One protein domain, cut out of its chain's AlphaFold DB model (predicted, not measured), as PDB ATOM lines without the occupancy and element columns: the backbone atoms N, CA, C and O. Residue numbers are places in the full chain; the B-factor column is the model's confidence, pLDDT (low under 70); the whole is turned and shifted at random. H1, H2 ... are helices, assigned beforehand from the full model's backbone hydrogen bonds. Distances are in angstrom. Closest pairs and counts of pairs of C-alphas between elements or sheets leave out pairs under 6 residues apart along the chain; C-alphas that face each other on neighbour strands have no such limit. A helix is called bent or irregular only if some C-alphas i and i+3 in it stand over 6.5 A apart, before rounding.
ATOM      1  N   ASP A  38       6.268  37.979 -35.775       95.19
ATOM      2  CA  ASP A  38       6.613  38.362 -34.400       95.19
ATOM      3  C   ASP A  38       6.355  39.851 -34.130       95.19
ATOM      4  O   ASP A  38       5.768  40.221 -33.114       95.19
ATOM      5  N   LYS A  39       6.720  40.710 -35.088       96.12
ATOM      6  CA  LYS A  39       6.489  42.158 -35.012       96.12
ATOM      7  C   LYS A  39       5.003  42.497 -35.134       96.12
ATOM      8  O   LYS A  39       4.546  43.443 -34.499       96.12
ATOM      9  N   GLU A  40       4.247  41.735 -35.923       95.31
ATOM     10  CA  GLU A  40       2.789  41.869 -36.009       95.31
ATOM     11  C   GLU A  40       2.131  41.546 -34.662       95.31
ATOM     12  O   GLU A  40       1.325  42.328 -34.155       95.31
ATOM     13  N   ILE A  41       2.547  40.448 -34.025       96.38
ATOM     14  CA  ILE A  41       2.083  40.056 -32.692       96.38
ATOM     15  C   ILE A  41       2.451  41.120 -31.651       96.38
ATOM     16  O   ILE A  41       1.614  41.477 -30.821       96.38
ATOM     17  N   GLU A  42       3.676  41.647 -31.666       97.12
ATOM     18  CA  GLU A  42       4.100  42.722 -30.759       97.12
ATOM     19  C   GLU A  42       3.277  44.000 -30.949       97.12
ATOM     20  O   GLU A  42       2.812  44.594 -29.968       97.12
ATOM     21  N   HIS A  43       3.035  44.395 -32.201       97.19
ATOM     22  CA  HIS A  43       2.177  45.532 -32.506       97.19
ATOM     23  C   HIS A  43       0.752  45.287 -32.000       97.19
ATOM     24  O   HIS A  43       0.199  46.122 -31.285       97.19
ATOM     25  N   TYR A  44       0.185  44.108 -32.260       97.69
ATOM     26  CA  TYR A  44      -1.146  43.745 -31.789       97.69
ATOM     27  C   TYR A  44      -1.265  43.775 -30.263       97.69
ATOM     28  O   TYR A  44      -2.226  44.334 -29.732       97.69
ATOM     29  N   LYS A  45      -0.261  43.261 -29.542       97.62
ATOM     30  CA  LYS A  45      -0.183  43.350 -28.074       97.62
ATOM     31  C   LYS A  45      -0.234  44.799 -27.599       97.62
ATOM     32  O   LYS A  45      -1.021  45.120 -26.711       97.62
ATOM     33  N   SER A  46       0.562  45.678 -28.208       97.56
ATOM     34  CA  SER A  46       0.553  47.113 -27.896       97.56
ATOM     35  C   SER A  46      -0.819  47.740 -28.157       97.56
ATOM     36  O   SER A  46      -1.334  48.486 -27.323       97.56
ATOM     37  N   ARG A  47      -1.462  47.400 -29.281       97.75
ATOM     38  CA  ARG A  47      -2.798  47.906 -29.616       97.75
ATOM     39  C   ARG A  47      -3.858  47.421 -28.632       97.75
ATOM     40  O   ARG A  47      -4.625  48.247 -28.155       97.75
ATOM     41  N   LEU A  48      -3.866  46.146 -28.247       97.50
ATOM     42  CA  LEU A  48      -4.778  45.627 -27.219       97.50
ATOM     43  C   LEU A  48      -4.610  46.353 -25.876       97.50
ATOM     44  O   LEU A  48      -5.602  46.755 -25.267       97.50
ATOM     45  N   LEU A  49      -3.366  46.601 -25.453       97.31
ATOM     46  CA  LEU A  49      -3.083  47.330 -24.214       97.31
ATOM     47  C   LEU A  49      -3.620  48.765 -24.246       97.31
ATOM     48  O   LEU A  49      -4.100  49.259 -23.228       97.31
ATOM     49  N   GLN A  50      -3.622  49.427 -25.408       97.25
ATOM     50  CA  GLN A  50      -4.234  50.754 -25.553       97.25
ATOM     51  C   GLN A  50      -5.754  50.742 -25.338       97.25
ATOM     52  O   GLN A  50      -6.310  51.786 -25.008       97.25
ATOM     53  N   PHE A  51      -6.405  49.588 -25.492       96.81
ATOM     54  CA  PHE A  51      -7.817  49.355 -25.171       96.81
ATOM     55  C   PHE A  51      -8.011  48.748 -23.770       96.81
ATOM     56  O   PHE A  51      -9.121  48.357 -23.414       96.81
ATOM     57  N   GLY A  52      -6.946  48.655 -22.967       95.94
ATOM     58  CA  GLY A  52      -6.990  48.090 -21.618       95.94
ATOM     59  C   GLY A  52      -7.111  46.566 -21.583       95.94
ATOM     60  O   GLY A  52      -7.530  46.024 -20.566       95.94
ATOM     61  N   ILE A  53      -6.772  45.872 -22.674       96.12
ATOM     62  CA  ILE A  53      -6.849  44.411 -22.769       96.12
ATOM     63  C   ILE A  53      -5.438  43.835 -22.756       96.12
ATOM     64  O   ILE A  53      -4.607  44.172 -23.600       96.12
ATOM     65  N   ASN A  54      -5.169  42.918 -21.830       95.94
ATOM     66  CA  ASN A  54      -3.937  42.147 -21.857       95.94
ATOM     67  C   ASN A  54      -4.119  40.901 -22.738       95.94
ATOM     68  O   ASN A  54      -5.045  40.114 -22.536       95.94
ATOM     69  N   ILE A  55      -3.217  40.679 -23.698       94.19
ATOM     70  CA  ILE A  55      -3.280  39.511 -24.590       94.19
ATOM     71  C   ILE A  55      -3.312  38.180 -23.822       94.19
ATOM     72  O   ILE A  55      -3.953  37.233 -24.264       94.19
ATOM     73  N   TYR A  56      -2.670  38.103 -22.651       94.19
ATOM     74  CA  TYR A  56      -2.630  36.883 -21.840       94.19
ATOM     75  C   TYR A  56      -3.992  36.539 -21.213       94.19
ATOM     76  O   TYR A  56      -4.210  35.409 -20.779       94.19
ATOM     77  N   GLU A  57      -4.934  37.483 -21.194       94.06
ATOM     78  CA  GLU A  57      -6.306  37.271 -20.726       94.06
ATOM     79  C   GLU A  57      -7.236  36.800 -21.848       94.06
ATOM     80  O   GLU A  57      -8.285  36.214 -21.570       94.06
ATOM     81  N   MET A  58      -6.843  36.978 -23.115       93.19
ATOM     82  CA  MET A  58      -7.663  36.630 -24.279       93.19
ATOM     83  C   MET A  58      -8.193  35.191 -24.273       93.19
ATOM     84  O   MET A  58      -9.376  35.025 -24.586       93.19
ATOM     85  N   PRO A  59      -7.432  34.153 -23.863       92.00
ATOM     86  CA  PRO A  59      -7.975  32.798 -23.775       92.00
ATOM     87  C   PRO A  59      -9.211  32.694 -22.869       92.00
ATOM     88  O   PRO A  59     -10.124  31.929 -23.163       92.00
ATOM     89  N   LYS A  60      -9.278  33.497 -21.799       92.94
ATOM     90  CA  LYS A  60     -10.411  33.529 -20.859       92.94
ATOM     91  C   LYS A  60     -11.583  34.364 -21.382       92.94
ATOM     92  O   LYS A  60     -12.732  34.073 -21.064       92.94
ATOM     93  N   LEU A  61     -11.292  35.407 -22.160       92.94
ATOM     94  CA  LEU A  61     -12.278  36.352 -22.702       92.94
ATOM     95  C   LEU A  61     -12.908  35.873 -24.021       92.94
ATOM     96  O   LEU A  61     -13.948  36.388 -24.439       92.94
ATOM     97  N   THR A  62     -12.290  34.892 -24.677       93.50
ATOM     98  CA  THR A  62     -12.765  34.324 -25.942       93.50
ATOM     99  C   THR A  62     -14.048  33.511 -25.733       93.50
ATOM    100  O   THR A  62     -14.080  32.618 -24.882       93.50
ATOM    101  N   PRO A  63     -15.116  33.746 -26.521       94.88
ATOM    102  CA  PRO A  63     -16.323  32.936 -26.432       94.88
ATOM    103  C   PRO A  63     -16.047  31.454 -26.727       94.88
ATOM    104  O   PRO A  63     -15.417  31.106 -27.728       94.88
ATOM    105  N   GLN A  64     -16.575  30.565 -25.883       92.88
ATOM    106  CA  GLN A  64     -16.347  29.118 -25.998       92.88
ATOM    107  C   GLN A  64     -16.997  28.509 -27.249       92.88
ATOM    108  O   GLN A  64     -16.414  27.640 -27.900       92.88
ATOM    109  N   SER A  65     -18.192  28.978 -27.619       95.25
ATOM    110  CA  SER A  65     -18.933  28.430 -28.758       95.25
ATOM    111  C   SER A  65     -18.554  29.117 -30.074       95.25
ATOM    112  O   SER A  65     -18.386  30.338 -30.123       95.25
ATOM    113  N   LYS A  66     -18.486  28.343 -31.168       95.25
ATOM    114  CA  LYS A  66     -18.247  28.878 -32.521       95.25
ATOM    115  C   LYS A  66     -19.287  29.935 -32.898       95.25
ATOM    116  O   LYS A  66     -18.924  30.980 -33.421       95.25
ATOM    117  N   LYS A  67     -20.559  29.694 -32.566       95.44
ATOM    118  CA  LYS A  67     -21.658  30.634 -32.825       95.44
ATOM    119  C   LYS A  67     -21.415  31.991 -32.167       95.44
ATOM    120  O   LYS A  67     -21.485  33.011 -32.832       95.44
ATOM    121  N   SER A  68     -21.055  32.005 -30.884       95.44
ATOM    122  CA  SER A  68     -20.790  33.258 -30.165       95.44
ATOM    123  C   SER A  68     -19.559  33.996 -30.689       95.44
ATOM    124  O   SER A  68     -19.539  35.223 -30.688       95.44
ATOM    125  N   ARG A  69     -18.542  33.259 -31.150       96.88
ATOM    126  CA  ARG A  69     -17.384  33.857 -31.819       96.88
ATOM    127  C   ARG A  69     -17.769  34.508 -33.151       96.88
ATOM    128  O   ARG A  69     -17.350  35.633 -33.392       96.88
ATOM    129  N   LEU A  70     -18.611  33.852 -33.953       96.94
ATOM    130  CA  LEU A  70     -19.117  34.391 -35.221       96.94
ATOM    131  C   LEU A  70     -20.018  35.622 -35.016       96.94
ATOM    132  O   LEU A  70     -19.901  36.609 -35.743       96.94
ATOM    133  N   ASP A  71     -20.874  35.603 -33.990       95.75
ATOM    134  CA  ASP A  71     -21.697  36.760 -33.617       95.75
ATOM    135  C   ASP A  71     -20.807  37.973 -33.292       95.75
ATOM    136  O   ASP A  71     -21.042  39.082 -33.772       95.75
ATOM    137  N   ALA A  72     -19.755  37.762 -32.496       96.94
ATOM    138  CA  ALA A  72     -18.805  38.813 -32.149       96.94
ATOM    139  C   ALA A  72     -17.972  39.278 -33.354       96.94
ATOM    140  O   ALA A  72     -17.752  40.481 -33.502       96.94
ATOM    141  N   TYR A  73     -17.563  38.355 -34.229       97.62
ATOM    142  CA  TYR A  73     -16.891  38.673 -35.488       97.62
ATOM    143  C   TYR A  73     -17.765  39.560 -36.374       97.62
ATOM    144  O   TYR A  73     -17.300  40.583 -36.858       97.62
ATOM    145  N   THR A  74     -19.057  39.259 -36.497       97.56
ATOM    146  CA  THR A  74     -19.985  40.063 -37.306       97.56
ATOM    147  C   THR A  74     -20.083  41.501 -36.784       97.56
ATOM    148  O   THR A  74     -20.062  42.449 -37.569       97.56
ATOM    149  N   ILE A  75     -20.131  41.683 -35.459       97.81
ATOM    150  CA  ILE A  75     -20.112  43.018 -34.840       97.81
ATOM    151  C   ILE A  75     -18.780  43.727 -35.132       97.81
ATOM    152  O   ILE A  75     -18.777  44.894 -35.521       97.81
ATOM    153  N   ALA A  76     -17.652  43.034 -34.971       97.88
ATOM    154  CA  ALA A  76     -16.322  43.582 -35.227       97.88
ATOM    155  C   ALA A  76     -16.134  44.007 -36.694       97.88
ATOM    156  O   ALA A  76     -15.692  45.126 -36.963       97.88
ATOM    157  N   SER A  77     -16.548  43.165 -37.640       97.81
ATOM    158  CA  SER A  77     -16.535  43.456 -39.074       97.81
ATOM    159  C   SER A  77     -17.441  44.635 -39.418       97.81
ATOM    160  O   SER A  77     -17.075  45.467 -40.247       97.81
ATOM    161  N   TYR A  78     -18.598  44.767 -38.765       97.94
ATOM    162  CA  TYR A  78     -19.465  45.930 -38.955       97.94
ATOM    163  C   TYR A  78     -18.798  47.238 -38.505       97.94
ATOM    164  O   TYR A  78     -18.883  48.243 -39.211       97.94
ATOM    165  N   ILE A  79     -18.085  47.223 -37.371       97.94
ATOM    166  CA  ILE A  79     -17.303  48.378 -36.899       97.94
ATOM    167  C   ILE A  79     -16.203  48.727 -37.905       97.94
ATOM    168  O   ILE A  79     -16.058  49.892 -38.262       97.94
ATOM    169  N   ALA A  80     -15.444  47.734 -38.376       97.31
ATOM    170  CA  ALA A  80     -14.308  47.954 -39.268       97.31
ATOM    171  C   ALA A  80     -14.713  48.538 -40.635       97.31
ATOM    172  O   ALA A  80     -14.002  49.388 -41.175       97.31
ATOM    173  N   ASN A  81     -15.864  48.117 -41.169       97.12
ATOM    174  CA  ASN A  81     -16.361  48.540 -42.482       97.12
ATOM    175  C   ASN A  81     -17.153  49.860 -42.458       97.12
ATOM    176  O   ASN A  81     -17.398  50.444 -43.512       97.12
ATOM    177  N   ASN A  82     -17.555  50.353 -41.284       97.50
ATOM    178  CA  ASN A  82     -18.237  51.638 -41.150       97.50
ATOM    179  C   ASN A  82     -17.245  52.723 -40.702       97.50
ATOM    180  O   ASN A  82     -16.752  52.701 -39.576       97.50
ATOM    181  N   THR A  83     -16.983  53.705 -41.568       96.88
ATOM    182  CA  THR A  83     -15.999  54.775 -41.327       96.88
ATOM    183  C   THR A  83     -16.246  55.560 -40.035       96.88
ATOM    184  O   THR A  83     -15.290  55.872 -39.325       96.88
ATOM    185  N   GLU A  84     -17.506  55.853 -39.706       96.50
ATOM    186  CA  GLU A  84     -17.872  56.602 -38.501       96.50
ATOM    187  C   GLU A  84     -17.694  55.753 -37.237       96.50
ATOM    188  O   GLU A  84     -17.087  56.187 -36.260       96.50
ATOM    189  N   LEU A  85     -18.158  54.502 -37.255       97.25
ATOM    190  CA  LEU A  85     -17.992  53.613 -36.103       97.25
ATOM    191  C   LEU A  85     -16.526  53.280 -35.860       97.25
ATOM    192  O   LEU A  85     -16.095  53.255 -34.707       97.25
ATOM    193  N   LYS A  86     -15.752  53.080 -36.929       97.94
ATOM    194  CA  LYS A  86     -14.307  52.883 -36.862       97.94
ATOM    195  C   LYS A  86     -13.612  54.082 -36.221       97.94
ATOM    196  O   LYS A  86     -12.792  53.895 -35.324       97.94
ATOM    197  N   SER A  87     -13.932  55.305 -36.646       97.44
ATOM    198  CA  SER A  87     -13.300  56.509 -36.091       97.44
ATOM    199  C   SER A  87     -13.643  56.689 -34.609       97.44
ATOM    200  O   SER A  87     -12.747  56.932 -33.796       97.44
ATOM    201  N   LEU A  88     -14.906  56.474 -34.231       96.69
ATOM    202  CA  LEU A  88     -15.352  56.502 -32.839       96.69
ATOM    203  C   LEU A  88     -14.658  55.432 -31.997       96.69
ATOM    204  O   LEU A  88     -14.184  55.734 -30.903       96.69
ATOM    205  N   PHE A  89     -14.570  54.207 -32.514       97.62
ATOM    206  CA  PHE A  89     -13.919  53.077 -31.858       97.62
ATOM    207  C   PHE A  89     -12.444  53.358 -31.551       97.62
ATOM    208  O   PHE A  89     -12.007  53.188 -30.412       97.62
ATOM    209  N   LEU A  90     -11.692  53.843 -32.544       96.94
ATOM    210  CA  LEU A  90     -10.265  54.145 -32.403       96.94
ATOM    211  C   LEU A  90     -10.009  55.354 -31.495       96.94
ATOM    212  O   LEU A  90      -9.070  55.335 -30.702       96.94
ATOM    213  N   THR A  91     -10.854  56.387 -31.580       96.00
ATOM    214  CA  THR A  91     -10.692  57.622 -30.795       96.00
ATOM    215  C   THR A  91     -11.063  57.408 -29.331       96.00
ATOM    216  O   THR A  91     -10.327  57.817 -28.436       96.00
ATOM    217  N   LYS A  92     -12.196  56.744 -29.068       94.56
ATOM    218  CA  LYS A  92     -12.675  56.476 -27.703       94.56
ATOM    219  C   LYS A  92     -11.994  55.276 -27.052       94.56
ATOM    220  O   LYS A  92     -12.178  55.079 -25.856       94.56
ATOM    221  N   LYS A  93     -11.245  54.474 -27.822       93.94
ATOM    222  CA  LYS A  93     -10.618  53.222 -27.368       93.94
ATOM    223  C   LYS A  93     -11.635  52.269 -26.727       93.94
ATOM    224  O   LYS A  93     -11.387  51.664 -25.689       93.94
ATOM    225  N   GLY A  94     -12.812  52.161 -27.341       92.06
ATOM    226  CA  GLY A  94     -13.932  51.383 -26.814       92.06
ATOM    227  C   GLY A  94     -15.072  51.242 -27.818       92.06
ATOM    228  O   GLY A  94     -15.110  51.930 -28.836       92.06
ATOM    229  N   LEU A  95     -16.012  50.333 -27.545       93.25
ATOM    230  CA  LEU A  95     -17.122  50.072 -28.463       93.25
ATOM    231  C   LEU A  95     -18.139  51.231 -28.470       93.25
ATOM    232  O   LEU A  95     -18.601  51.631 -27.397       93.25
ATOM    233  N   PRO A  96     -18.569  51.721 -29.649       93.50
ATOM    234  CA  PRO A  96     -19.687  52.659 -29.777       93.50
ATOM    235  C   PRO A  96     -21.028  51.936 -29.534       93.50
ATOM    236  O   PRO A  96     -21.803  51.683 -30.452       93.50
ATOM    237  N   ALA A  97     -21.277  51.529 -28.284       90.69
ATOM    238  CA  ALA A  97     -22.373  50.627 -27.922       90.69
ATOM    239  C   ALA A  97     -23.765  51.177 -28.269       90.69
ATOM    240  O   ALA A  97     -24.623  50.400 -28.683       90.69
ATOM    241  N   SER A  98     -23.975  52.491 -28.139       91.50
ATOM    242  CA  SER A  98     -25.250  53.133 -28.476       91.50
ATOM    243  C   SER A  98     -25.601  52.916 -29.949       91.50
ATOM    244  O   SER A  98     -26.669  52.394 -30.247       91.50
ATOM    245  N   GLN A  99     -24.664  53.190 -30.854       94.12
ATOM    246  CA  GLN A  99     -24.852  53.017 -32.295       94.12
ATOM    247  C   GLN A  99     -24.950  51.540 -32.691       94.12
ATOM    248  O   GLN A  99     -25.751  51.157 -33.536       94.12
ATOM    249  N   LEU A 100     -24.154  50.671 -32.060       94.75
ATOM    250  CA  LEU A 100     -24.197  49.236 -32.348       94.75
ATOM    251  C   LEU A 100     -25.522  48.592 -31.924       94.75
ATOM    252  O   LEU A 100     -25.952  47.624 -32.553       94.75
ATOM    253  N   SER A 101     -26.175  49.122 -30.885       94.00
ATOM    254  CA  SER A 101     -27.443  48.587 -30.376       94.00
ATOM    255  C   SER A 101     -28.621  48.734 -31.345       94.00
ATOM    256  O   SER A 101     -29.613  48.023 -31.204       94.00
ATOM    257  N   GLU A 102     -28.492  49.581 -32.370       93.69
ATOM    258  CA  GLU A 102     -29.491  49.730 -33.434       93.69
ATOM    259  C   GLU A 102     -29.564  48.499 -34.349       93.69
ATOM    260  O   GLU A 102     -30.608  48.215 -34.934       93.69
ATOM    261  N   LYS A 103     -28.457  47.754 -34.484       93.62
ATOM    262  CA  LYS A 103     -28.363  46.582 -35.375       93.62
ATOM    263  C   LYS A 103     -28.064  45.274 -34.659       93.62
ATOM    264  O   LYS A 103     -28.389  44.212 -35.186       93.62
ATOM    265  N   PHE A 104     -27.446  45.328 -33.484       95.06
ATOM    266  CA  PHE A 104     -27.017  44.142 -32.753       95.06
ATOM    267  C   PHE A 104     -27.591  44.119 -31.337       95.06
ATOM    268  O   PHE A 104     -27.690  45.159 -30.689       95.06
ATOM    269  N   PRO A 105     -27.908  42.934 -30.786       94.75
ATOM    270  CA  PRO A 105     -28.398  42.836 -29.419       94.75
ATOM    271  C   PRO A 105     -27.381  43.384 -28.407       94.75
ATOM    272  O   PRO A 105     -26.266  42.866 -28.300       94.75
ATOM    273  N   SER A 106     -27.792  44.344 -27.572       92.31
ATOM    274  CA  SER A 106     -26.939  44.953 -26.532       92.31
ATOM    275  C   SER A 106     -26.310  43.924 -25.589       92.31
ATOM    276  O   SER A 106     -25.173  44.084 -25.142       92.31
ATOM    277  N   LYS A 107     -27.015  42.810 -25.337       92.19
ATOM    278  CA  LYS A 107     -26.503  41.679 -24.549       92.19
ATOM    279  C   LYS A 107     -25.248  41.044 -25.160       92.19
ATOM    280  O   LYS A 107     -24.358  40.655 -24.410       92.19
ATOM    281  N   SER A 108     -25.173  40.948 -26.489       91.44
ATOM    282  CA  SER A 108     -24.035  40.360 -27.205       91.44
ATOM    283  C   SER A 108     -22.845  41.314 -27.194       91.44
ATOM    284  O   SER A 108     -21.738  40.897 -26.865       91.44
ATOM    285  N   ILE A 109     -23.096  42.605 -27.442       94.75
ATOM    286  CA  ILE A 109     -22.075  43.661 -27.393       94.75
ATOM    287  C   ILE A 109     -21.409  43.687 -26.013       94.75
ATOM    288  O   ILE A 109     -20.188  43.580 -25.915       94.75
ATOM    289  N   ARG A 110     -22.207  43.759 -24.936       93.69
ATOM    290  CA  ARG A 110     -21.700  43.820 -23.555       93.69
ATOM    291  C   ARG A 110     -20.982  42.540 -23.129       93.69
ATOM    292  O   ARG A 110     -19.965  42.609 -22.451       93.69
ATOM    293  N   ARG A 111     -21.512  41.366 -23.485       93.06
ATOM    294  CA  ARG A 111     -20.940  40.077 -23.063       93.06
ATOM    295  C   ARG A 111     -19.598  39.792 -23.731       93.06
ATOM    296  O   ARG A 111     -18.725  39.220 -23.091       93.06
ATOM    297  N   TYR A 112     -19.441  40.179 -24.995       95.62
ATOM    298  CA  TYR A 112     -18.257  39.855 -25.794       95.62
ATOM    299  C   TYR A 112     -17.376  41.072 -26.077       95.62
ATOM    300  O   TYR A 112     -16.526  41.003 -26.957       95.62
ATOM    301  N   THR A 113     -17.550  42.173 -25.334       96.31
ATOM    302  CA  THR A 113     -16.827  43.438 -25.541       96.31
ATOM    303  C   THR A 113     -15.322  43.264 -25.789       96.31
ATOM    304  O   THR A 113     -14.868  43.719 -26.838       96.31
ATOM    305  N   PRO A 114     -14.541  42.584 -24.920       95.94
ATOM    306  CA  PRO A 114     -13.100  42.457 -25.137       95.94
ATOM    307  C   PRO A 114     -12.753  41.668 -26.403       95.94
ATOM    308  O   PRO A 114     -11.827  42.030 -27.123       95.94
ATOM    309  N   TYR A 115     -13.530  40.633 -26.725       97.50
ATOM    310  CA  TYR A 115     -13.313  39.837 -27.929       97.50
ATOM    311  C   TYR A 115     -13.693  40.606 -29.205       97.50
ATOM    312  O   TYR A 115     -12.955  40.566 -30.182       97.50
ATOM    313  N   ILE A 116     -14.789  41.377 -29.189       97.94
ATOM    314  CA  ILE A 116     -15.180  42.250 -30.310       97.94
ATOM    315  C   ILE A 116     -14.088  43.293 -30.577       97.94
ATOM    316  O   ILE A 116     -13.704  43.477 -31.727       97.94
ATOM    317  N   ILE A 117     -13.565  43.947 -29.531       97.94
ATOM    318  CA  ILE A 117     -12.461  44.917 -29.651       97.94
ATOM    319  C   ILE A 117     -11.249  44.257 -30.314       97.94
ATOM    320  O   ILE A 117     -10.690  44.786 -31.272       97.94
ATOM    321  N   ALA A 118     -10.866  43.085 -29.814       97.69
ATOM    322  CA  ALA A 118      -9.706  42.356 -30.287       97.69
ATOM    323  C   ALA A 118      -9.808  41.950 -31.764       97.69
ATOM    324  O   ALA A 118      -8.839  42.119 -32.501       97.69
ATOM    325  N   VAL A 119     -10.969  41.452 -32.193       97.81
ATOM    326  CA  VAL A 119     -11.231  41.085 -33.592       97.81
ATOM    327  C   VAL A 119     -11.307  42.330 -34.477       97.81
ATOM    328  O   VAL A 119     -10.727  42.344 -35.558       97.81
ATOM    329  N   ALA A 120     -11.951  43.404 -34.012       98.12
ATOM    330  CA  ALA A 120     -12.046  44.653 -34.765       98.12
ATOM    331  C   ALA A 120     -10.657  45.237 -35.048       98.12
ATOM    332  O   ALA A 120     -10.396  45.663 -36.169       98.12
ATOM    333  N   LEU A 121      -9.746  45.195 -34.071       98.06
ATOM    334  CA  LEU A 121      -8.356  45.613 -34.266       98.06
ATOM    335  C   LEU A 121      -7.629  44.767 -35.311       98.06
ATOM    336  O   LEU A 121      -6.897  45.335 -36.112       98.06
ATOM    337  N   ILE A 122      -7.854  43.448 -35.344       97.56
ATOM    338  CA  ILE A 122      -7.239  42.578 -36.359       97.56
ATOM    339  C   ILE A 122      -7.673  42.973 -37.772       97.56
ATOM    340  O   ILE A 122      -6.851  43.029 -38.685       97.56
ATOM    341  N   ILE A 123      -8.956  43.287 -37.947       97.50
ATOM    342  CA  ILE A 123      -9.505  43.665 -39.250       97.50
ATOM    343  C   ILE A 123      -9.050  45.077 -39.649       97.50
ATOM    344  O   ILE A 123      -8.646  45.282 -40.790       97.50
ATOM    345  N   ILE A 124      -9.106  46.042 -38.722       97.19
ATOM    346  CA  ILE A 124      -8.801  47.461 -38.977       97.19
ATOM    347  C   ILE A 124      -7.318  47.689 -39.287       97.19
ATOM    348  O   ILE A 124      -7.011  48.495 -40.161       97.19
ATOM    349  N   GLU A 125      -6.421  47.020 -38.561       95.75
ATOM    350  CA  GLU A 125      -4.964  47.160 -38.723       95.75
ATOM    351  C   GLU A 125      -4.408  46.274 -39.849       95.75
ATOM    352  O   GLU A 125      -3.212  46.316 -40.120       95.75
ATOM    353  N   ASP A 126      -5.270  45.489 -40.505       95.12
ATOM    354  CA  ASP A 126      -4.923  44.643 -41.648       95.12
ATOM    355  C   ASP A 126      -3.815  43.612 -41.353       95.12
ATOM    356  O   ASP A 126      -2.903  43.402 -42.145       95.12
ATOM    357  N   TYR A 127      -3.892  42.956 -40.191       95.31
ATOM    358  CA  TYR A 127      -2.911  41.949 -39.777       95.31
ATOM    359  C   TYR A 127      -3.006  40.674 -40.617       95.31
ATOM    360  O   TYR A 127      -3.941  39.884 -40.465       95.31
ATOM    361  N   GLU A 128      -2.031  40.469 -41.497       93.38
ATOM    362  CA  GLU A 128      -2.039  39.403 -42.496       93.38
ATOM    363  C   GLU A 128      -2.001  38.015 -41.846       93.38
ATOM    364  O   GLU A 128      -2.782  37.133 -42.209       93.38
ATOM    365  N   TYR A 129      -1.155  37.826 -40.829       94.12
ATOM    366  CA  TYR A 129      -1.014  36.534 -40.160       94.12
ATOM    367  C   TYR A 129      -2.142  36.283 -39.156       94.12
ATOM    368  O   TYR A 129      -2.634  35.158 -39.047       94.12
ATOM    369  N   LEU A 130      -2.578  37.310 -38.419       94.50
ATOM    370  CA  LEU A 130      -3.609  37.146 -37.386       94.50
ATOM    371  C   LEU A 130      -5.017  36.931 -37.955       94.50
ATOM    372  O   LEU A 130      -5.825  36.255 -37.314       94.50
ATOM    373  N   LYS A 131      -5.316  37.444 -39.155       94.62
ATOM    374  CA  LYS A 131      -6.608  37.215 -39.824       94.62
ATOM    375  C   LYS A 131      -6.916  35.733 -40.030       94.62
ATOM    376  O   LYS A 131      -8.058  35.332 -39.836       94.62
ATOM    377  N   GLY A 132      -5.902  34.906 -40.297       93.50
ATOM    378  CA  GLY A 132      -6.062  33.456 -40.471       93.50
ATOM    379  C   GLY A 132      -6.592  32.704 -39.240       93.50
ATOM    380  O   GLY A 132      -6.990  31.548 -39.354       93.50
ATOM    381  N   TYR A 133      -6.627  33.346 -38.067       92.06
ATOM    382  CA  TYR A 133      -7.167  32.779 -36.826       92.06
ATOM    383  C   TYR A 133      -8.591  33.257 -36.509       92.06
ATOM    384  O   TYR A 133      -9.161  32.859 -35.486       92.06
TER     385      TYR A 133
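What this domain is: This is residues 38 to 133 of the 136 residues of an uncharacterized protein of Fictibacillus enclensis (UniProt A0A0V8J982). Two helices crossing each other, H7 and the long H3, make the core, and the other six helices, H1, H2, H4, H5, H6 and H8, are set round them. H1 packs on H7 on the side away from H3 and makes one end of the longest axis, while H5 and H6 lie toward the other end, with H6 packed on H3. H4 makes a corner with H3, and H8 is a short helix after H7. The printed part has 96 residues with eight named helices, H1 to H8 in order, and no named strand: the class is all helix. It is compact, with a radius of gyration of the C-alphas of 12.5 A and spans of 38 by 29 by 23 A.

How they stand to each other: H1, residues 38 to 50, and H2, residues 55 to 61, only just touch, with 3 pairs of C-alphas within 8 A, and only at the corner; the closest C-alphas, of Lys 45 and Ile 55, are 6.0 A apart. The hub is H7, residues 113 to 124, which touches four helices. H1 touches it with residues 44 to 48 alone, closest at the C-alphas of Leu 48 and Ala 118, 6.7 A, at a steep tilt of 47 degrees, opposite ways. H3, residues 66 to 81, touches H7 with 18 pairs of C-alphas within 8 A, closest at Ala 76 and Ala 120, 4.4 A, at a steep tilt of 52 degrees, the same way. H2 and H7 only just touch, with 3 such pairs, closest at the C-alphas of Leu 61 and Tyr 115, 6.4 A. H4, residues 83 to 92, touches H3 only at the corner, about perpendicular at 80 degrees; the closest C-alphas, of Ile 79 and Leu 85, are 5.3 A apart. H5, residues 97 to 100, touches H6, residues 106 to 111, closest at the C-alphas of Ala 97 and Ile 109, 7.0 A. H6 touches H3, closest at the C-alphas of Ala 72 and Ser 108, 7.4 A. H8, residues 128 to 131, only just touches H7, with 3 pairs, only at the corner; the C-alphas of Ile 122 and Lys 131 are closest, 6.4 A. H1 and H3 are apart. In H1, H3, H4, H6 and H7 every O i to N i+4 pair is within hydrogen-bond range; in H2 1 of 3 is, beside 3 of 4 O i to N i+3 pairs, and H5 and H8 are too short for an i+4 pair.

Where its parts are: H1 begins at C-alpha 38 (6.613, 38.362, -34.400) and is 18.7 A long. H2 is irregular: C-alphas 56 and 59 are 7.0 A apart. H3 is 22.1 A long from C-alpha 66 (-18.247, 28.878, -32.521), H4 14.1 A and H7 16.2 A. H8 ends at C-alpha 131 (-6.608, 37.215, -39.824).

The domain as a whole: The C-alphas farthest apart, of Asp 38 and Glu 102, are 37.9 A apart. The printed part has no cut, and each link between successive helices is tight. The mean pLDDT of the printed part is 95.6, and no printed residue is under 70.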